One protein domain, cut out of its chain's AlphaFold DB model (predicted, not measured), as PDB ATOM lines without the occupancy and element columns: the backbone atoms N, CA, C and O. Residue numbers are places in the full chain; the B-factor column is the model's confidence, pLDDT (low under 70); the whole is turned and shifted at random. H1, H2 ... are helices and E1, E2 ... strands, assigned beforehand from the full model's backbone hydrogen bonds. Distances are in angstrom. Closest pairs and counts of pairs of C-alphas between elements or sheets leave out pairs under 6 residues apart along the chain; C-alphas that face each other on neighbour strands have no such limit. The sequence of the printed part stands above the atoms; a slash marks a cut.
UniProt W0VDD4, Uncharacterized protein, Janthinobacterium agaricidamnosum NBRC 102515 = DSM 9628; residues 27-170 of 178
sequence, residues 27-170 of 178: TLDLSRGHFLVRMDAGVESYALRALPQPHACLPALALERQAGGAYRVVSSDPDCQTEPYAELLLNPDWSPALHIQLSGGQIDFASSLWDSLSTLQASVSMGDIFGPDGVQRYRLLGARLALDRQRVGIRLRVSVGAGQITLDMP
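What this domain is: This is residues 27 to 170 of the 178 residues of an uncharacterized protein of Janthinobacterium agaricidamnosum NBRC 102515 = DSM 9628 (UniProt W0VDD4). The domain is one long sheet of strands folded over into two layers that are partly face to face, joined where E7 and E8 fold back on themselves. One layer holds E4, E5, E1, the first parts of E7 and E8, then E9, E10 and E11; the shorter layer holds E3, E6, E2 and the second parts of E7 and E8, and small H1 lies in the return from E7 to E8. The 144 printed residues have eleven named strands and one named helix, in the order E1 to E7, H1, E8 to E11. The class is mostly strand, in one mixed, branched sheet, twisted. The whole is compact, with a radius of gyration of the C-alphas of 14.9 A and spans of 45 by 35 by 31 A.

Where its parts are: E1, residues 27 to 29, begins at C-alpha 27, (161.365, 184.266, 183.471). E2 is residues 32 to 39, 20.5 A long; E3 is 46 to 50, E4 61 to 65, E5 71 to 75 and E6 85 to 90, 16.6 A long. E7, residues 97 to 110, is 17.2 A from first to last C-alpha and bends by 142 degrees at residue 104, C-alpha (154.731, 195.860, 173.570). H1 is residues 113 to 116. E8, residues 119 to 130, 16.8 A, bends by 145 degrees at residue 127. E9 is 144 to 148, E10 154 to 160, 18.9 A, and E11 163 to 169, 19.6 A, ending at C-alpha 169, (166.974, 176.424, 161.961).

How they stand to each other: E7 has three neighbours, with E1 beside residues 99 to 101 and E2 beside 102 to 110 on one side, and E8 on the other side. These pairs are parallel: N 101 and O 28 are 2.8 A apart, N 35 and O 106 2.8 A, and N 100 and O 121 2.7 A. E7, H1 and E8 form a strand-helix-strand unit, two parallel neighbour strands with a helix between, whose crossover is right-handed. H1 only grazes the sheet and is too short for an O i to N i+4 pair; its 1 O i to N i+3 pair is within range. E5 is parallel to E1, with N 29 and O 71 at 2.8 A, and forms a hairpin with the edge strand E4, N 64 and O 72 at 2.8 A. E6 is parallel to E2, N 36 and O 86 at 2.8 A, and antiparallel to the edge strand E3, N 47 and O 89 at 2.9 A. E8, E9, E10 and E11 form a meander, each strand the antiparallel neighbour of the one before, with N 122 and O 145 at 2.7 A, N 155 and O 146 at 2.8 A, and N 158 and O 165 at 2.8 A. E4 and E6 are apart.

The domain as a whole: The two C-alphas farthest apart, of Asp 79 and Val 152, are 46.4 A apart. The printed part has no cut, and the one long link is E8 to E9, residues 131 to 143. Mean pLDDT of the printed part is 75.4; residues 111 to 113, 115 and 131 to 170 are under 70.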
ATOM      1  N   THR A  27     162.318 183.455 184.237       90.69
ATOM      2  CA  THR A  27     161.365 184.266 183.471       90.69
ATOM      3  C   THR A  27     161.632 185.755 183.671       90.69
ATOM      4  O   THR A  27     161.710 186.218 184.810       90.69
ATOM      5  N   LEU A  28     161.724 186.505 182.573       93.06
ATOM      6  CA  LEU A  28     161.891 187.955 182.532       93.06
ATOM      7  C   LEU A  28     160.692 188.595 181.821       93.06
ATOM      8  O   LEU A  28     160.458 188.337 180.644       93.06
ATOM      9  N   ASP A  29     159.956 189.454 182.517       94.06
ATOM     10  CA  ASP A  29     158.915 190.317 181.958       94.06
ATOM     11  C   ASP A  29     159.498 191.715 181.721       94.06
ATOM     12  O   ASP A  29     159.762 192.473 182.655       94.06
ATOM     13  N   LEU A  30     159.722 192.054 180.458       92.88
ATOM     14  CA  LEU A  30     160.286 193.334 180.038       92.88
ATOM     15  C   LEU A  30     159.235 194.454 179.986       92.88
ATOM     16  O   LEU A  30     159.570 195.592 179.662       92.88
ATOM     17  N   SER A  31     157.970 194.164 180.304       90.12
ATOM     18  CA  SER A  31     156.863 195.117 180.241       90.12
ATOM     19  C   SER A  31     156.686 195.700 178.827       90.12
ATOM     20  O   SER A  31     156.098 195.043 177.966       90.12
ATOM     21  N   ARG A  32     157.173 196.917 178.557       91.56
ATOM     22  CA  ARG A  32     157.097 197.589 177.250       91.56
ATOM     23  C   ARG A  32     158.405 198.310 176.943       91.56
ATOM     24  O   ARG A  32     159.073 198.760 177.869       91.56
ATOM     25  N   GLY A  33     158.735 198.454 175.662       92.00
ATOM     26  CA  GLY A  33     159.914 199.186 175.199       92.00
ATOM     27  C   GLY A  33     160.720 198.450 174.143       92.00
ATOM     28  O   GLY A  33     160.279 197.456 173.569       92.00
ATOM     29  N   HIS A  34     161.906 198.973 173.862       92.44
ATOM     30  CA  HIS A  34     162.871 198.399 172.936       92.44
ATOM     31  C   HIS A  34     164.079 197.890 173.728       92.44
ATOM     32  O   HIS A  34     164.778 198.672 174.370       92.44
ATOM     33  N   PHE A  35     164.347 196.590 173.672       92.81
ATOM     34  CA  PHE A  35     165.392 195.950 174.470       92.81
ATOM     35  C   PHE A  35     166.436 195.285 173.583       92.81
ATOM     36  O   PHE A  35     166.119 194.360 172.840       92.81
ATOM     37  N   LEU A  36     167.687 195.724 173.707       91.50
ATOM     38  CA  LEU A  36     168.854 194.988 173.233       91.50
ATOM     39  C   LEU A  36     169.229 193.961 174.305       91.50
ATOM     40  O   LEU A  36     169.717 194.331 175.371       91.50
ATOM     41  N   VAL A  37     168.994 192.679 174.050       90.81
ATOM     42  CA  VAL A  37     169.331 191.593 174.975       90.81
ATOM     43  C   VAL A  37     170.606 190.919 174.496       90.81
ATOM     44  O   VAL A  37     170.725 190.553 173.325       90.81
ATOM     45  N   ARG A  38     171.576 190.761 175.395       87.94
ATOM     46  CA  ARG A  38     172.889 190.188 175.087       87.94
ATOM     47  C   ARG A  38     173.335 189.247 176.188       87.94
ATOM     48  O   ARG A  38     173.058 189.472 177.362       87.94
ATOM     49  N   MET A  39     174.096 188.239 175.793       85.81
ATOM     50  CA  MET A  39     174.833 187.394 176.725       85.81
ATOM     51  C   MET A  39     176.222 187.970 176.990       85.81
ATOM     52  O   MET A  39     176.937 188.287 176.031       85.81
ATOM     53  N   ASP A  40     176.586 188.079 178.268       88.56
ATOM     54  CA  ASP A  40     177.877 188.575 178.747       88.56
ATOM     55  C   ASP A  40     178.293 187.832 180.030       88.56
ATOM     56  O   ASP A  40     177.646 187.948 181.066       88.56
ATOM     57  N   ALA A  41     179.388 187.072 179.976       87.06
ATOM     58  CA  ALA A  41     179.925 186.353 181.137       87.06
ATOM     59  C   ALA A  41     180.638 187.273 182.153       87.06
ATOM     60  O   ALA A  41     181.041 186.820 183.220       87.06
ATOM     61  N   GLY A  42     180.825 188.556 181.821       89.38
ATOM     62  CA  GLY A  42     181.438 189.553 182.696       89.38
ATOM     63  C   GLY A  42     180.491 190.157 183.736       89.38
ATOM     64  O   GLY A  42     180.968 190.807 184.666       89.38
ATOM     65  N   VAL A  43     179.171 189.965 183.608       90.12
ATOM     66  CA  VAL A  43     178.191 190.404 184.621       90.12
ATOM     67  C   VAL A  43     177.894 189.271 185.603       90.12
ATOM     68  O   VAL A  43     177.926 188.108 185.228       90.12
ATOM     69  N   GLU A  44     177.596 189.574 186.869       88.56
ATOM     70  CA  GLU A  44     177.383 188.528 187.887       88.56
ATOM     71  C   GLU A  44     176.132 187.682 187.602       88.56
ATOM     72  O   GLU A  44     176.185 186.457 187.591       88.56
ATOM     73  N   SER A  45     175.000 188.332 187.341       89.44
ATOM     74  CA  SER A  45     173.749 187.661 186.960       89.44
ATOM     75  C   SER A  45     173.094 188.383 185.797       89.44
ATOM     76  O   SER A  45     172.838 187.802 184.745       89.44
ATOM     77  N   TYR A  46     172.892 189.687 185.960       91.81
ATOM     78  CA  TYR A  46     172.394 190.562 184.917       91.81
ATOM     79  C   TYR A  46     172.942 191.978 185.100       91.81
ATOM     80  O   TYR A  46     173.356 192.365 186.193       91.81
ATOM     81  N   ALA A  47     172.882 192.772 184.037       93.62
ATOM     82  CA  ALA A  47     172.966 194.223 184.109       93.62
ATOM     83  C   ALA A  47     171.888 194.826 183.207       93.62
ATOM     84  O   ALA A  47     171.690 194.375 182.081       93.62
ATOM     85  N   LEU A  48     171.190 195.844 183.701       95.31
ATOM     86  CA  LEU A  48     170.136 196.535 182.968       95.31
ATOM     87  C   LEU A  48     170.425 198.030 182.978       95.31
ATOM     88  O   LEU A  48     170.700 198.606 184.030       95.31
ATOM     89  N   ARG A  49     170.344 198.658 181.807       94.94
ATOM     90  CA  ARG A  49     170.468 200.111 181.683       94.94
ATOM     91  C   ARG A  49     169.590 200.647 180.571       94.94
ATOM     92  O   ARG A  49     169.487 200.034 179.511       94.94
ATOM     93  N   ALA A  50     169.009 201.819 180.790       94.75
ATOM     94  CA  ALA A  50     168.434 202.587 179.701       94.75
ATOM     95  C   ALA A  50     169.554 203.157 178.814       94.75
ATOM     96  O   ALA A  50     170.661 203.448 179.276       94.75
ATOM     97  N   LEU A  51     169.257 203.312 177.530       93.62
ATOM     98  CA  LEU A  51     170.125 203.889 176.517       93.62
ATOM     99  C   LEU A  51     169.573 205.259 176.102       93.62
ATOM    100  O   LEU A  51     168.362 205.403 175.921       93.62
ATOM    101  N   PRO A  52     170.437 206.270 175.927       90.81
ATOM    102  CA  PRO A  52     169.997 207.601 175.539       90.81
ATOM    103  C   PRO A  52     169.383 207.596 174.138       90.81
ATOM    104  O   PRO A  52     169.953 207.046 173.194       90.81
ATOM    105  N   GLN A  53     168.239 208.265 174.005       87.12
ATOM    106  CA  GLN A  53     167.595 208.535 172.725       87.12
ATOM    107  C   GLN A  53     167.406 210.044 172.528       87.12
ATOM    108  O   GLN A  53     167.124 210.761 173.494       87.12
ATOM    109  N   PRO A  54     167.539 210.553 171.290       84.81
ATOM    110  CA  PRO A  54     167.235 211.946 170.998       84.81
ATOM    111  C   PRO A  54     165.801 212.283 171.414       84.81
ATOM    112  O   PRO A  54     164.865 211.595 171.019       84.81
ATOM    113  N   HIS A  55     165.635 213.361 172.181       83.19
ATOM    114  CA  HIS A  55     164.328 213.872 172.614       83.19
ATOM    115  C   HIS A  55     163.496 212.923 173.498       83.19
ATOM    116  O   HIS A  55     162.300 213.155 173.660       83.19
ATOM    117  N   ALA A  56     164.112 211.902 174.100       84.50
ATOM    118  CA  ALA A  56     163.478 211.064 175.113       84.50
ATOM    119  C   ALA A  56     164.150 211.258 176.477       84.50
ATOM    120  O   ALA A  56     165.332 211.599 176.567       84.50
ATOM    121  N   CYS A  57     163.392 211.028 177.544       87.75
ATOM    122  CA  CYS A  57     163.956 210.925 178.883       87.75
ATOM    123  C   CYS A  57     164.714 209.595 179.036       87.75
ATOM    124  O   CYS A  57     164.455 208.629 178.317       87.75
ATOM    125  N   LEU A  58     165.676 209.554 179.961       90.88
ATOM    126  CA  LEU A  58     166.470 208.362 180.252       90.88
ATOM    127  C   LEU A  58     166.019 207.782 181.602       90.88
ATOM    128  O   LEU A  58     166.477 208.277 182.631       90.88
ATOM    129  N   PRO A  59     165.126 206.776 181.627       90.94
ATOM    130  CA  PRO A  59     164.576 206.270 182.878       90.94
ATOM    131  C   PRO A  59     165.608 205.454 183.661       90.94
ATOM    132  O   PRO A  59     166.399 204.699 183.087       90.94
ATOM    133  N   ALA A  60     165.544 205.534 184.989       91.69
ATOM    134  CA  ALA A  60     166.190 204.557 185.856       91.69
ATOM    135  C   ALA A  60     165.399 203.239 185.825       91.69
ATOM    136  O   ALA A  60     164.213 203.208 186.157       91.69
ATOM    137  N   LEU A  61     166.058 202.152 185.413       93.94
ATOM    138  CA  LEU A  61     165.452 200.828 185.269       93.94
ATOM    139  C   LEU A  61     166.023 199.846 186.291       93.94
ATOM    140  O   LEU A  61     167.223 199.857 186.567       93.94
ATOM    141  N   ALA A  62     165.176 198.948 186.788       92.50
ATOM    142  CA  ALA A  62     165.571 197.856 187.670       92.50
ATOM    143  C   ALA A  62     164.821 196.563 187.322       92.50
ATOM    144  O   ALA A  62     163.744 196.600 186.726       92.50
ATOM    145  N   LEU A  63     165.391 195.417 187.707       92.69
ATOM    146  CA  LEU A  63     164.701 194.128 187.693       92.69
ATOM    147  C   LEU A  63     164.192 193.813 189.100       92.69
ATOM    148  O   LEU A  63     164.973 193.610 190.029       92.69
ATOM    149  N   GLU A  64     162.876 193.723 189.244       92.62
ATOM    150  CA  GLU A  64     162.218 193.360 190.494       92.62
ATOM    151  C   GLU A  64     161.717 191.921 190.451       92.62
ATOM    152  O   GLU A  64     160.943 191.534 189.569       92.62
ATOM    153  N   ARG A  65     162.111 191.126 191.449       90.81
ATOM    154  CA  ARG A  65     161.625 189.756 191.600       90.81
ATOM    155  C   ARG A  65     160.164 189.762 192.053       90.81
ATOM    156  O   ARG A  65     159.832 190.282 193.112       90.81
ATOM    157  N   GLN A  66     159.306 189.152 191.251       90.94
ATOM    158  CA  GLN A  66     157.874 189.019 191.477       90.94
ATOM    159  C   GLN A  66     157.550 187.794 192.343       90.94
ATOM    160  O   GLN A  66     158.342 186.851 192.479       90.94
ATOM    161  N   ALA A  67     156.331 187.772 192.887       80.44
ATOM    162  CA  ALA A  67     155.765 186.566 193.482       80.44
ATOM    163  C   ALA A  67     155.713 185.448 192.422       80.44
ATOM    164  O   ALA A  67     155.195 185.650 191.328       80.44
ATOM    165  N   GLY A  68     156.291 184.285 192.731       79.19
ATOM    166  CA  GLY A  68     156.460 183.187 191.766       79.19
ATOM    167  C   GLY A  68     157.836 183.126 191.097       79.19
ATOM    168  O   GLY A  68     158.087 182.211 190.324       79.19
ATOM    169  N   GLY A  69     158.754 184.046 191.417       83.38
ATOM    170  CA  GLY A  69     160.169 183.932 191.052       83.38
ATOM    171  C   GLY A  69     160.557 184.519 189.693       83.38
ATOM    172  O   GLY A  69     161.750 184.614 189.427       83.38
ATOM    173  N   ALA A  70     159.591 184.966 188.885       89.25
ATOM    174  CA  ALA A  70     159.857 185.764 187.688       89.25
ATOM    175  C   ALA A  70     160.449 187.134 188.058       89.25
ATOM    176  O   ALA A  70     160.187 187.651 189.142       89.25
ATOM    177  N   TYR A  71     161.201 187.751 187.153       93.44
ATOM    178  CA  TYR A  71     161.669 189.127 187.300       93.44
ATOM    179  C   TYR A  71     160.922 190.036 186.332       93.44
ATOM    180  O   TYR A  71     160.668 189.647 185.196       93.44
ATOM    181  N   ARG A  72     160.594 191.251 186.767       94.81
ATOM    182  CA  ARG A  72     159.961 192.276 185.935       94.81
ATOM    183  C   ARG A  72     160.847 193.506 185.845       94.81
ATOM    184  O   ARG A  72     161.359 193.963 186.862       94.81
ATOM    185  N   VAL A  73     160.985 194.058 184.645       94.06
ATOM    186  CA  VAL A  73     161.588 195.376 184.450       94.06
ATOM    187  C   VAL A  73     160.605 196.444 184.907       94.06
ATOM    188  O   VAL A  73     159.475 196.513 184.413       94.06
ATOM    189  N   VAL A  74     161.061 197.284 185.830       92.06
ATOM    190  CA  VAL A  74     160.335 198.451 186.328       92.06
ATOM    191  C   VAL A  74     161.142 199.719 186.069       92.06
ATOM    192  O   VAL A  74     162.374 199.702 186.109       92.06
ATOM    193  N   SER A  75     160.438 200.817 185.803       90.19
ATOM    194  CA  SER A  75     161.005 202.163 185.860       90.19
ATOM    195  C   SER A  75     160.696 202.749 187.230       90.19
ATOM    196  O   SER A  75     159.542 202.719 187.659       90.19
ATOM    197  N   SER A  76     161.705 203.289 187.910       85.06
ATOM    198  CA  SER A  76     161.507 204.026 189.163       85.06
ATOM    199  C   SER A  76     161.279 205.523 188.939       85.06
ATOM    200  O   SER A  76     161.226 206.276 189.908       85.06
ATOM    201  N   ASP A  77     161.199 205.960 187.679       85.81
ATOM    202  CA  ASP A  77     161.181 207.372 187.309       85.81
ATOM    203  C   ASP A  77     159.778 207.800 186.829       85.81
ATOM    204  O   ASP A  77     159.401 207.515 185.687       85.81
ATOM    205  N   PRO A  78     158.957 208.427 187.696       78.75
ATOM    206  CA  PRO A  78     157.545 208.699 187.414       78.75
ATOM    207  C   PRO A  78     157.338 209.773 186.342       78.75
ATOM    208  O   PRO A  78     156.289 209.793 185.693       78.75
ATOM    209  N   ASP A  79     158.329 210.639 186.134       82.56
ATOM    210  CA  ASP A  79     158.271 211.718 185.147       82.56
ATOM    211  C   ASP A  79     158.721 211.244 183.755       82.56
ATOM    212  O   ASP A  79     158.462 211.905 182.746       82.56
ATOM    213  N   CYS A  80     159.343 210.062 183.679       84.31
ATOM    214  CA  CYS A  80     159.803 209.456 182.440       84.31
ATOM    215  C   CYS A  80     158.860 208.337 181.975       84.31
ATOM    216  O   CYS A  80     159.120 207.148 182.149       84.31
ATOM    217  N   GLN A  81     157.742 208.742 181.367       80.25
ATOM    218  CA  GLN A  81     156.666 207.841 180.918       80.25
ATOM    219  C   GLN A  81     156.857 207.293 179.493       80.25
ATOM    220  O   GLN A  81     155.984 206.598 178.969       80.25
ATOM    221  N   THR A  82     157.962 207.624 178.821       82.88
ATOM    222  CA  THR A  82     158.238 207.093 177.481       82.88
ATOM    223  C   THR A  82     158.666 205.634 177.559       82.88
ATOM    224  O   THR A  82     159.366 205.230 178.485       82.88
ATOM    225  N   GLU A  83     158.288 204.849 176.552       88.56
ATOM    226  CA  GLU A  83     158.781 203.482 176.411       88.56
ATOM    227  C   GLU A  83     160.321 203.478 176.351       88.56
ATOM    228  O   GLU A  83     160.897 204.207 175.539       88.56
ATOM    229  N   PRO A  84     161.010 202.702 177.208       91.44
ATOM    230  CA  PRO A  84     162.458 202.755 177.294       91.44
ATOM    231  C   PRO A  84     163.107 202.129 176.062       91.44
ATOM    232  O   PRO A  84     162.641 201.118 175.536       91.44
ATOM    233  N   TYR A  85     164.256 202.676 175.675       93.69
ATOM    234  CA  TYR A  85     165.263 201.929 174.933       93.69
ATOM    235  C   TYR A  85     166.329 201.474 175.913       93.69
ATOM    236  O   TYR A  85     166.884 202.304 176.625       93.69
ATOM    237  N   ALA A  86     166.579 200.174 176.008       94.94
ATOM    238  CA  ALA A  86     167.407 199.609 177.065       94.94
ATOM    239  C   ALA A  86     168.316 198.490 176.560       94.94
ATOM    240  O   ALA A  86     168.011 197.807 175.584       94.94
ATOM    241  N   GLU A  87     169.426 198.288 177.263       95.12
ATOM    242  CA  GLU A  87     170.289 197.122 177.113       95.12
ATOM    243  C   GLU A  87     170.174 196.243 178.358       95.12
ATOM    244  O   GLU A  87     170.332 196.717 179.487       95.12
ATOM    245  N   LEU A  88     169.912 194.960 178.123       94.69
ATOM    246  CA  LEU A  88     169.891 193.906 179.122       94.69
ATOM    247  C   LEU A  88     171.032 192.928 178.826       94.69
ATOM    248  O   LEU A  88     171.001 192.198 177.835       94.69
ATOM    249  N   LEU A  89     172.027 192.913 179.705       92.69
ATOM    250  CA  LEU A  89     173.102 191.931 179.711       92.69
ATOM    251  C   LEU A  89     172.729 190.806 180.671       92.69
ATOM    252  O   LEU A  89     172.323 191.072 181.802       92.69
ATOM    253  N   LEU A  90     172.875 189.564 180.230       90.06
ATOM    254  CA  LEU A  90     172.584 188.370 181.014       90.06
ATOM    255  C   LEU A  90     173.833 187.503 181.099       90.06
ATOM    256  O   LEU A  90     174.491 187.267 180.082       90.06
ATOM    257  N   ASN A  91     174.141 187.016 182.299       88.38
ATOM    258  CA  ASN A  91     175.188 186.022 182.458       88.38
ATOM    259  C   ASN A  91     174.656 184.659 181.979       88.38
ATOM    260  O   ASN A  91     173.643 184.190 182.504       88.38
ATOM    261  N   PRO A  92     175.317 184.004 181.011       80.38
ATOM    262  CA  PRO A  92     174.927 182.671 180.560       80.38
ATOM    263  C   PRO A  92     174.935 181.599 181.661       80.38
ATOM    264  O   PRO A  92     174.158 180.651 181.584       80.38
ATOM    265  N   ASP A  93     175.782 181.753 182.679       84.94
ATOM    266  CA  ASP A  93     175.901 180.829 183.809       84.94
ATOM    267  C   ASP A  93     174.865 181.113 184.904       84.94
ATOM    268  O   ASP A  93     174.745 180.336 185.843       84.94
ATOM    269  N   TRP A  94     174.103 182.208 184.816       86.12
ATOM    270  CA  TRP A  94     173.076 182.526 185.813       86.12
ATOM    271  C   TRP A  94     171.852 181.614 185.692       86.12
ATOM    272  O   TRP A  94     171.282 181.177 186.697       86.12
ATOM    273  N   SER A  95     171.450 181.308 184.458       82.56
ATOM    274  CA  SER A  95     170.334 180.409 184.192       82.56
ATOM    275  C   SER A  95     170.501 179.717 182.839       82.56
ATOM    276  O   SER A  95     170.660 180.396 181.822       82.56
ATOM    277  N   PRO A  96     170.417 178.376 182.788       75.31
ATOM    278  CA  PRO A  96     170.530 177.637 181.537       75.31
ATOM    279  C   PRO A  96     169.268 177.743 180.665       75.31
ATOM    280  O   PRO A  96     169.346 177.456 179.469       75.31
ATOM    281  N   ALA A  97     168.120 178.136 181.232       80.00
ATOM    282  CA  ALA A  97     166.846 178.273 180.529       80.00
ATOM    283  C   ALA A  97     166.217 179.653 180.770       80.00
ATOM    284  O   ALA A  97     165.899 180.019 181.901       80.00
ATOM    285  N   LEU A  98     166.007 180.414 179.695       84.06
ATOM    286  CA  LEU A  98     165.468 181.774 179.759       84.06
ATOM    287  C   LEU A  98     164.119 181.891 179.070       84.06
ATOM    288  O   LEU A  98     163.950 181.412 177.955       84.06
ATOM    289  N   HIS A  99     163.182 182.583 179.711       86.50
ATOM    290  CA  HIS A  99     161.846 182.863 179.199       86.50
ATOM    291  C   HIS A  99     161.595 184.373 179.247       86.50
ATOM    292  O   HIS A  99     161.346 184.937 180.303       86.50
ATOM    293  N   ILE A 100     161.669 185.052 178.108       89.44
ATOM    294  CA  ILE A 100     161.550 186.507 178.003       89.44
ATOM    295  C   ILE A 100     160.176 186.873 177.446       89.44
ATOM    296  O   ILE A 100     159.741 186.359 176.420       89.44
ATOM    297  N   GLN A 101     159.475 187.783 178.103       90.81
ATOM    298  CA  GLN A 101     158.154 188.243 177.696       90.81
ATOM    299  C   GLN A 101     158.163 189.761 177.553       90.81
ATOM    300  O   GLN A 101     158.748 190.463 178.371       90.81
ATOM    301  N   LEU A 102     157.510 190.268 176.513       88.62
ATOM    302  CA  LEU A 102     157.319 191.692 176.280       88.62
ATOM    303  C   LEU A 102     155.867 191.930 175.866       88.62
ATOM    304  O   LEU A 102     155.347 191.309 174.938       88.62
ATOM    305  N   SER A 103     155.198 192.856 176.538       87.56
ATOM    306  CA  SER A 103     153.818 193.217 176.208       87.56
ATOM    307  C   SER A 103     153.740 194.089 174.952       87.56
ATOM    308  O   SER A 103     152.817 193.931 174.155       87.56
ATOM    309  N   GLY A 104     154.708 194.985 174.740       84.25
ATOM    310  CA  GLY A 104     154.731 195.860 173.570       84.25
ATOM    311  C   GLY A 104     156.117 196.409 173.231       84.25
ATOM    312  O   GLY A 104     156.847 196.785 174.143       84.25
ATOM    313  N   GLY A 105     156.460 196.483 171.944       87.56
ATOM    314  CA  GLY A 105     157.697 197.114 171.460       87.56
ATOM    315  C   GLY A 105     158.621 196.161 170.702       87.56
ATOM    316  O   GLY A 105     158.194 195.505 169.758       87.56
ATOM    317  N   GLN A 106     159.897 196.096 171.070       87.31
ATOM    318  CA  GLN A 106     160.898 195.334 170.323       87.31
ATOM    319  C   GLN A 106     161.880 194.606 171.243       87.31
ATOM    320  O   GLN A 106     162.359 195.175 172.221       87.31
ATOM    321  N   ILE A 107     162.247 193.378 170.878       85.94
ATOM    322  CA  ILE A 107     163.408 192.670 171.435       85.94
ATOM    323  C   ILE A 107     164.428 192.462 170.317       85.94
ATOM    324  O   ILE A 107     164.068 191.980 169.247       85.94
ATOM    325  N   ASP A 108     165.686 192.797 170.564       85.62
ATOM    326  CA  ASP A 108     166.811 192.516 169.676       85.62
ATOM    327  C   ASP A 108     167.846 191.670 170.417       85.62
ATOM    328  O   ASP A 108     168.442 192.112 171.399       85.62
ATOM    329  N   PHE A 109     168.016 190.430 169.976       81.69
ATOM    330  CA  PHE A 109     169.019 189.523 170.502       81.69
ATOM    331  C   PHE A 109     170.340 189.729 169.764       81.69
ATOM    332  O   PHE A 109     170.474 189.352 168.603       81.69
ATOM    333  N   ALA A 110     171.345 190.255 170.460       74.00
ATOM    334  CA  ALA A 110     172.685 190.466 169.916       74.00
ATOM    335  C   ALA A 110     173.741 189.626 170.665       74.00
ATOM    336  O   ALA A 110     173.506 189.154 171.774       74.00
ATOM    337  N   SER A 111     174.932 189.475 170.072       67.62
ATOM    338  CA  SER A 111     176.068 188.645 170.540       67.62
ATOM    339  C   SER A 111     176.002 187.147 170.195       67.62
ATOM    340  O   SER A 111     174.992 186.643 169.717       67.62
ATOM    341  N   SER A 112     177.133 186.451 170.380       60.81
ATOM    342  CA  SER A 112     177.381 185.064 169.955       60.81
ATOM    343  C   SER A 112     177.372 184.033 171.093       60.81
ATOM    344  O   SER A 112     177.663 182.868 170.849       60.81
ATOM    345  N   LEU A 113     177.065 184.431 172.333       67.44
ATOM    346  CA  LEU A 113     177.118 183.540 173.504       67.44
ATOM    347  C   LEU A 113     175.780 182.854 173.821       67.44
ATOM    348  O   LEU A 113     175.642 182.226 174.859       67.44
ATOM    349  N   TRP A 114     174.806 182.900 172.913       72.94
ATOM    350  CA  TRP A 114     173.539 182.161 173.049       72.94
ATOM    351  C   TRP A 114     173.722 180.643 173.062       72.94
ATOM    352  O   TRP A 114     172.793 179.903 173.382       72.94
ATOM    353  N   ASP A 115     174.925 180.178 172.721       66.81
ATOM    354  CA  ASP A 115     175.260 178.769 172.677       66.81
ATOM    355  C   ASP A 115     175.378 178.105 174.060       66.81
ATOM    356  O   ASP A 115     175.332 176.881 174.171       66.81
ATOM    357  N   SER A 116     175.498 178.874 175.133       71.44
ATOM    358  CA  SER A 116     175.512 178.327 176.493       71.44
ATOM    359  C   SER A 116     174.119 177.956 177.015       71.44
ATOM    360  O   SER A 116     174.012 177.152 177.939       71.44
ATOM    361  N   LEU A 117     173.049 178.512 176.436       72.62
ATOM    362  CA  LEU A 117     171.686 178.252 176.894       72.62
ATOM    363  C   LEU A 117     171.187 176.895 176.413       72.62
ATOM    364  O   LEU A 117     171.245 176.582 175.221       72.62
ATOM    365  N   SER A 118     170.599 176.123 177.323       73.31
ATOM    366  CA  SER A 118     169.848 174.922 176.955       73.31
ATOM    367  C   SER A 118     168.527 175.297 176.281       73.31
ATOM    368  O   SER A 118     168.136 174.654 175.299       73.31
ATOM    369  N   THR A 119     167.879 176.362 176.774       72.50
ATOM    370  CA  THR A 119     166.602 176.872 176.269       72.50
ATOM    371  C   THR A 119     166.553 178.403 176.281       72.50
ATOM    372  O   THR A 119     166.910 179.036 177.271       72.50
ATOM    373  N   LEU A 120     166.052 179.012 175.205       77.00
ATOM    374  CA  LEU A 120     165.626 180.419 175.185       77.00
ATOM    375  C   LEU A 120     164.227 180.484 174.601       77.00
ATOM    376  O   LEU A 120     164.044 180.170 173.436       77.00
ATOM    377  N   GLN A 121     163.252 180.931 175.368       79.00
ATOM    378  CA  GLN A 121     161.944 181.320 174.877       79.00
ATOM    379  C   GLN A 121     161.835 182.837 174.964       79.00
ATOM    380  O   GLN A 121     162.200 183.429 175.971       79.00
ATOM    381  N   ALA A 122     161.336 183.484 173.923       79.88
ATOM    382  CA  ALA A 122     161.004 184.896 173.935       79.88
ATOM    383  C   ALA A 122     159.617 185.090 173.333       79.88
ATOM    384  O   ALA A 122     159.251 184.375 172.405       79.88
ATOM    385  N   SER A 123     158.832 186.041 173.819       79.44
ATOM    386  CA  SER A 123     157.522 186.353 173.251       79.44
ATOM    387  C   SER A 123     157.221 187.837 173.321       79.44
ATOM    388  O   SER A 123     157.488 188.461 174.344       79.44
ATOM    389  N   VAL A 124     156.624 188.371 172.259       74.44
ATOM    390  CA  VAL A 124     156.121 189.742 172.188       74.44
ATOM    391  C   VAL A 124     154.632 189.696 171.864       74.44
ATOM    392  O   VAL A 124     154.239 189.093 170.864       74.44
ATOM    393  N   SER A 125     153.797 190.332 172.689       79.75
ATOM    394  CA  SER A 125     152.351 190.408 172.433       79.75
ATOM    395  C   SER A 125     152.026 191.360 171.276       79.75
ATOM    396  O   SER A 125     151.224 191.019 170.409       79.75
ATOM    397  N   MET A 126     152.670 192.531 171.226       76.56
ATOM    398  CA  MET A 126     152.511 193.514 170.148       76.56
ATOM    399  C   MET A 126     153.857 194.149 169.788       76.56
ATOM    400  O   MET A 126     154.347 195.014 170.509       76.56
ATOM    401  N   GLY A 127     154.461 193.740 168.675       74.69
ATOM    402  CA  GLY A 127     155.774 194.242 168.286       74.69
ATOM    403  C   GLY A 127     156.667 193.180 167.666       74.69
ATOM    404  O   GLY A 127     156.162 192.150 167.231       74.69
ATOM    405  N   ASP A 128     157.974 193.429 167.645       74.75
ATOM    406  CA  ASP A 128     158.937 192.656 166.858       74.75
ATOM    407  C   ASP A 128     159.987 191.938 167.731       74.75
ATOM    408  O   ASP A 128     160.425 192.443 168.765       74.75
ATOM    409  N   ILE A 129     160.429 190.755 167.288       75.25
ATOM    410  CA  ILE A 129     161.602 190.055 167.834       75.25
ATOM    411  C   ILE A 129     162.636 189.913 166.720       75.25
ATOM    412  O   ILE A 129     162.367 189.293 165.690       75.25
ATOM    413  N   PHE A 130     163.838 190.418 166.962       74.31
ATOM    414  CA  PHE A 130     165.009 190.218 166.121       74.31
ATOM    415  C   PHE A 130     165.899 189.170 166.791       74.31
ATOM    416  O   PHE A 130     166.322 189.340 167.930       74.31
ATOM    417  N   GLY A 131     166.090 188.029 166.123       67.44
ATOM    418  CA  GLY A 131     166.878 186.913 166.648       67.44
ATOM    419  C   GLY A 131     168.395 187.127 166.529       67.44
ATOM    420  O   GLY A 131     168.822 187.998 165.770       67.44
ATOM    421  N   PRO A 132     169.200 186.296 167.220       64.56
ATOM    422  CA  PRO A 132     170.661 186.376 167.194       64.56
ATOM    423  C   PRO A 132     171.252 186.075 165.812       64.56
ATOM    424  O   PRO A 132     170.595 185.488 164.948       64.56
ATOM    425  N   ASP A 133     172.518 186.452 165.602       53.81
ATOM    426  CA  ASP A 133     173.225 186.295 164.324       53.81
ATOM    427  C   ASP A 133     173.056 184.887 163.717       53.81
ATOM    428  O   ASP A 133     173.563 183.888 164.232       53.81
ATOM    429  N   GLY A 134     172.415 184.804 162.547       42.69
ATOM    430  CA  GLY A 134     172.108 183.543 161.852       42.69
ATOM    431  C   GLY A 134     170.628 183.150 161.880       42.69
ATOM    432  O   GLY A 134     170.241 182.234 161.157       42.69
ATOM    433  N   VAL A 135     169.796 183.869 162.636       47.59
ATOM    434  CA  VAL A 135     168.335 183.763 162.575       47.59
ATOM    435  C   VAL A 135     167.787 184.699 161.497       47.59
ATOM    436  O   VAL A 135     168.007 185.909 161.538       47.59
ATOM    437  N   GLN A 136     167.086 184.150 160.498       43.62
ATOM    438  CA  GLN A 136     166.454 184.969 159.459       43.62
ATOM    439  C   GLN A 136     165.375 185.880 160.061       43.62
ATOM    440  O   GLN A 136     164.605 185.486 160.934       43.62
ATOM    441  N   ARG A 137     165.354 187.121 159.572       47.31
ATOM    442  CA  ARG A 137     164.563 188.237 160.096       47.31
ATOM    443  C   ARG A 137     163.119 188.137 159.619       47.31
ATOM    444  O   ARG A 137     162.889 188.049 158.417       47.31
ATOM    445  N   TYR A 138     162.162 188.264 160.531       43.06
ATOM    446  CA  TYR A 138     160.749 188.363 160.181       43.06
ATOM    447  C   TYR A 138     160.097 189.449 161.048       43.06
ATOM    448  O   TYR A 138     160.198 189.402 162.271       43.06
ATOM    449  N   ARG A 139     159.438 190.429 160.416       40.09
ATOM    450  CA  ARG A 139     158.552 191.400 161.087       40.09
ATOM    451  C   ARG A 139     157.222 190.706 161.348       40.09
ATOM    452  O   ARG A 139     156.606 190.217 160.398       40.09
ATOM    453  N   LEU A 140     156.813 190.595 162.605       47.53
ATOM    454  CA  LEU A 140     155.794 189.622 162.995       47.53
ATOM    455  C   LEU A 140     154.892 190.183 164.085       47.53
ATOM    456  O   LEU A 140     155.310 190.355 165.219       47.53
ATOM    457  N   LEU A 141     153.616 190.388 163.762       48.41
ATOM    458  CA  LEU A 141     152.598 190.724 164.754       48.41
ATOM    459  C   LEU A 141     152.354 189.497 165.652       48.41
ATOM    460  O   LEU A 141     151.719 188.548 165.201       48.41
ATOM    461  N   GLY A 142     152.872 189.505 166.886       54.78
ATOM    462  CA  GLY A 142     152.728 188.394 167.842       54.78
ATOM    463  C   GLY A 142     153.834 187.335 167.731       54.78
ATOM    464  O   GLY A 142     153.587 186.153 167.499       54.78
ATOM    465  N   ALA A 143     155.099 187.722 167.863       56.06
ATOM    466  CA  ALA A 143     156.208 186.781 167.716       56.06
ATOM    467  C   ALA A 143     156.477 185.969 168.992       56.06
ATOM    468  O   ALA A 143     156.469 186.516 170.094       56.06
ATOM    469  N   ARG A 144     156.799 184.675 168.853       53.81
ATOM    470  CA  ARG A 144     157.571 183.943 169.864       53.81
ATOM    471  C   ARG A 144     158.830 183.353 169.228       53.81
ATOM    472  O   ARG A 144     158.827 182.901 168.089       53.81
ATOM    473  N   LEU A 145     159.933 183.365 169.949       58.53
ATOM    474  CA  LEU A 145     161.171 182.681 169.610       58.53
ATOM    475  C   LEU A 145     161.341 181.553 170.612       58.53
ATOM    476  O   LEU A 145     161.110 181.761 171.794       58.53
ATOM    477  N   ALA A 146     161.706 180.365 170.152       54.94
ATOM    478  CA  ALA A 146     162.218 179.321 171.016       54.94
ATOM    479  C   ALA A 146     163.589 178.866 170.491       54.94
ATOM    480  O   ALA A 146     163.874 178.849 169.297       54.94
ATOM    481  N   LEU A 147     164.473 178.498 171.389       53.94
ATOM    482  CA  LEU A 147     165.744 177.854 171.127       53.94
ATOM    483  C   LEU A 147     165.716 176.626 172.022       53.94
ATOM    484  O   LEU A 147     165.494 176.772 173.219       53.94
ATOM    485  N   ASP A 148     165.842 175.439 171.437       53.50
ATOM    486  CA  ASP A 148     165.761 174.165 172.153       53.50
ATOM    487  C   ASP A 148     166.924 173.287 171.692       53.50
ATOM    488  O   ASP A 148     166.903 172.691 170.610       53.50
ATOM    489  N   ARG A 149     167.965 173.219 172.527       56.66
ATOM    490  CA  ARG A 149     169.176 172.459 172.200       56.66
ATOM    491  C   ARG A 149     169.047 170.962 172.426       56.66
ATOM    492  O   ARG A 149     169.819 170.214 171.825       56.66
ATOM    493  N   GLN A 150     168.063 170.496 173.201       49.62
ATOM    494  CA  GLN A 150     167.808 169.055 173.327       49.62
ATOM    495  C   GLN A 150     167.335 168.445 171.998       49.62
ATOM    496  O   GLN A 150     167.422 167.233 171.799       49.62
ATOM    497  N   ARG A 151     166.914 169.293 171.050       49.12
ATOM    498  CA  ARG A 151     166.616 168.941 169.659       49.12
ATOM    499  C   ARG A 151     167.500 169.691 168.656       49.12
ATOM    500  O   ARG A 151     166.974 170.166 167.663       49.12
ATOM    501  N   VAL A 152     168.811 169.811 168.899       49.09
ATOM    502  CA  VAL A 152     169.834 170.227 167.904       49.09
ATOM    503  C   VAL A 152     169.319 171.313 166.928       49.09
ATOM    504  O   VAL A 152     169.165 171.056 165.735       49.09
ATOM    505  N   GLY A 153     168.987 172.515 167.420       49.03
ATOM    506  CA  GLY A 153     168.510 173.611 166.563       49.03
ATOM    507  C   GLY A 153     167.896 174.807 167.301       49.03
ATOM    508  O   GLY A 153     167.729 174.804 168.519       49.03
ATOM    509  N   ILE A 154     167.560 175.851 166.542       51.22
ATOM    510  CA  ILE A 154     166.781 177.012 167.003       51.22
ATOM    511  C   ILE A 154     165.364 176.870 166.435       51.22
ATOM    512  O   ILE A 154     165.221 176.682 165.231       51.22
ATOM    513  N   ARG A 155     164.316 176.982 167.259       51.31
ATOM    514  CA  ARG A 155     162.908 176.887 166.832       51.31
ATOM    515  C   ARG A 155     162.179 178.218 167.022       51.31
ATOM    516  O   ARG A 155     161.528 178.457 168.033       51.31
ATOM    517  N   LEU A 156     162.202 179.092 166.029       51.56
ATOM    518  CA  LEU A 156     161.405 180.321 166.067       51.56
ATOM    519  C   LEU A 156     159.913 179.969 165.880       51.56
ATOM    520  O   LEU A 156     159.548 179.398 164.857       51.56
ATOM    521  N   ARG A 157     159.043 180.267 166.860       51.94
ATOM    522  CA  ARG A 157     157.589 180.006 166.790       51.94
ATOM    523  C   ARG A 157     156.790 181.302 166.820       51.94
ATOM    524  O   ARG A 157     156.405 181.805 167.865       51.94
ATOM    525  N   VAL A 158     156.430 181.802 165.662       49.75
ATOM    526  CA  VAL A 158     155.658 183.028 165.521       49.75
ATOM    527  C   VAL A 158     154.162 182.746 165.646       49.75
ATOM    528  O   VAL A 158     153.674 181.835 164.985       49.75
ATOM    529  N   SER A 159     153.422 183.541 166.419       45.09
ATOM    530  CA  SER A 159     151.957 183.480 166.500       45.09
ATOM    531  C   SER A 159     151.323 184.707 165.831       45.09
ATOM    532  O   SER A 159     151.097 185.723 166.479       45.09
ATOM    533  N   VAL A 160     150.994 184.626 164.539       47.59
ATOM    534  CA  VAL A 160     150.339 185.739 163.825       47.59
ATOM    535  C   VAL A 160     148.821 185.571 163.888       47.59
ATOM    536  O   VAL A 160     148.245 184.739 163.181       47.59
ATOM    537  N   GLY A 161     148.152 186.344 164.749       51.28
ATOM    538  CA  GLY A 161     146.706 186.223 164.969       51.28
ATOM    539  C   GLY A 161     146.324 184.836 165.507       51.28
ATOM    540  O   GLY A 161     146.779 184.441 166.575       51.28
ATOM    541  N   ALA A 162     145.495 184.086 164.772       34.62
ATOM    542  CA  ALA A 162     145.113 182.708 165.119       34.62
ATOM    543  C   ALA A 162     146.061 181.625 164.550       34.62
ATOM    544  O   ALA A 162     145.847 180.437 164.792       34.62
ATOM    545  N   GLY A 163     147.080 182.004 163.769       32.28
ATOM    546  CA  GLY A 163     148.002 181.075 163.106       32.28
ATOM    547  C   GLY A 163     149.354 180.950 163.811       32.28
ATOM    548  O   GLY A 163     149.789 181.867 164.505       32.28
ATOM    549  N   GLN A 164     150.046 179.825 163.602       44.06
ATOM    550  CA  GLN A 164     151.420 179.602 164.070       44.06
ATOM    551  C   GLN A 164     152.356 179.327 162.889       44.06
ATOM    552  O   GLN A 164     152.052 178.487 162.044       44.06
ATOM    553  N   ILE A 165     153.514 179.988 162.863       38.53
ATOM    554  CA  ILE A 165     154.619 179.690 161.944       38.53
ATOM    555  C   ILE A 165     155.780 179.179 162.789       38.53
ATOM    556  O   ILE A 165     156.255 179.878 163.680       38.53
ATOM    557  N   THR A 166     156.227 177.953 162.529       39.97
ATOM    558  CA  THR A 166     157.417 177.386 163.175       39.97
ATOM    559  C   THR A 166     158.548 177.329 162.156       39.97
ATOM    560  O   THR A 166     158.378 176.764 161.079       39.97
ATOM    561  N   LEU A 167     159.682 177.934 162.491       45.34
ATOM    562  CA  LEU A 167     160.908 177.945 161.706       45.34
ATOM    563  C   LEU A 167     161.978 177.210 162.513       45.34
ATOM    564  O   LEU A 167     162.487 177.735 163.505       45.34
ATOM    565  N   ASP A 168     162.285 175.984 162.101       47.84
ATOM    566  CA  ASP A 168     163.398 175.211 162.643       47.84
ATOM    567  C   ASP A 168     164.667 175.570 161.856       47.84
ATOM    568  O   ASP A 168     164.741 175.373 160.642       47.84
ATOM    569  N   MET A 169     165.668 176.120 162.539       47.69
ATOM    570  CA  MET A 169     166.974 176.424 161.961       47.69
ATOM    571  C   MET A 169     168.007 175.432 162.497       47.69
ATOM    572  O   MET A 169     168.149 175.301 163.720       47.69
ATOM    573  N   PRO A 170     168.737 174.731 161.611       41.41
ATOM    574  CA  PRO A 170     169.786 173.816 162.030       41.41
ATOM    575  C   PRO A 170     170.927 174.586 162.724       41.41
ATOM    576  O   PRO A 170     171.138 175.768 162.432       41.41
TER     577      PRO A 170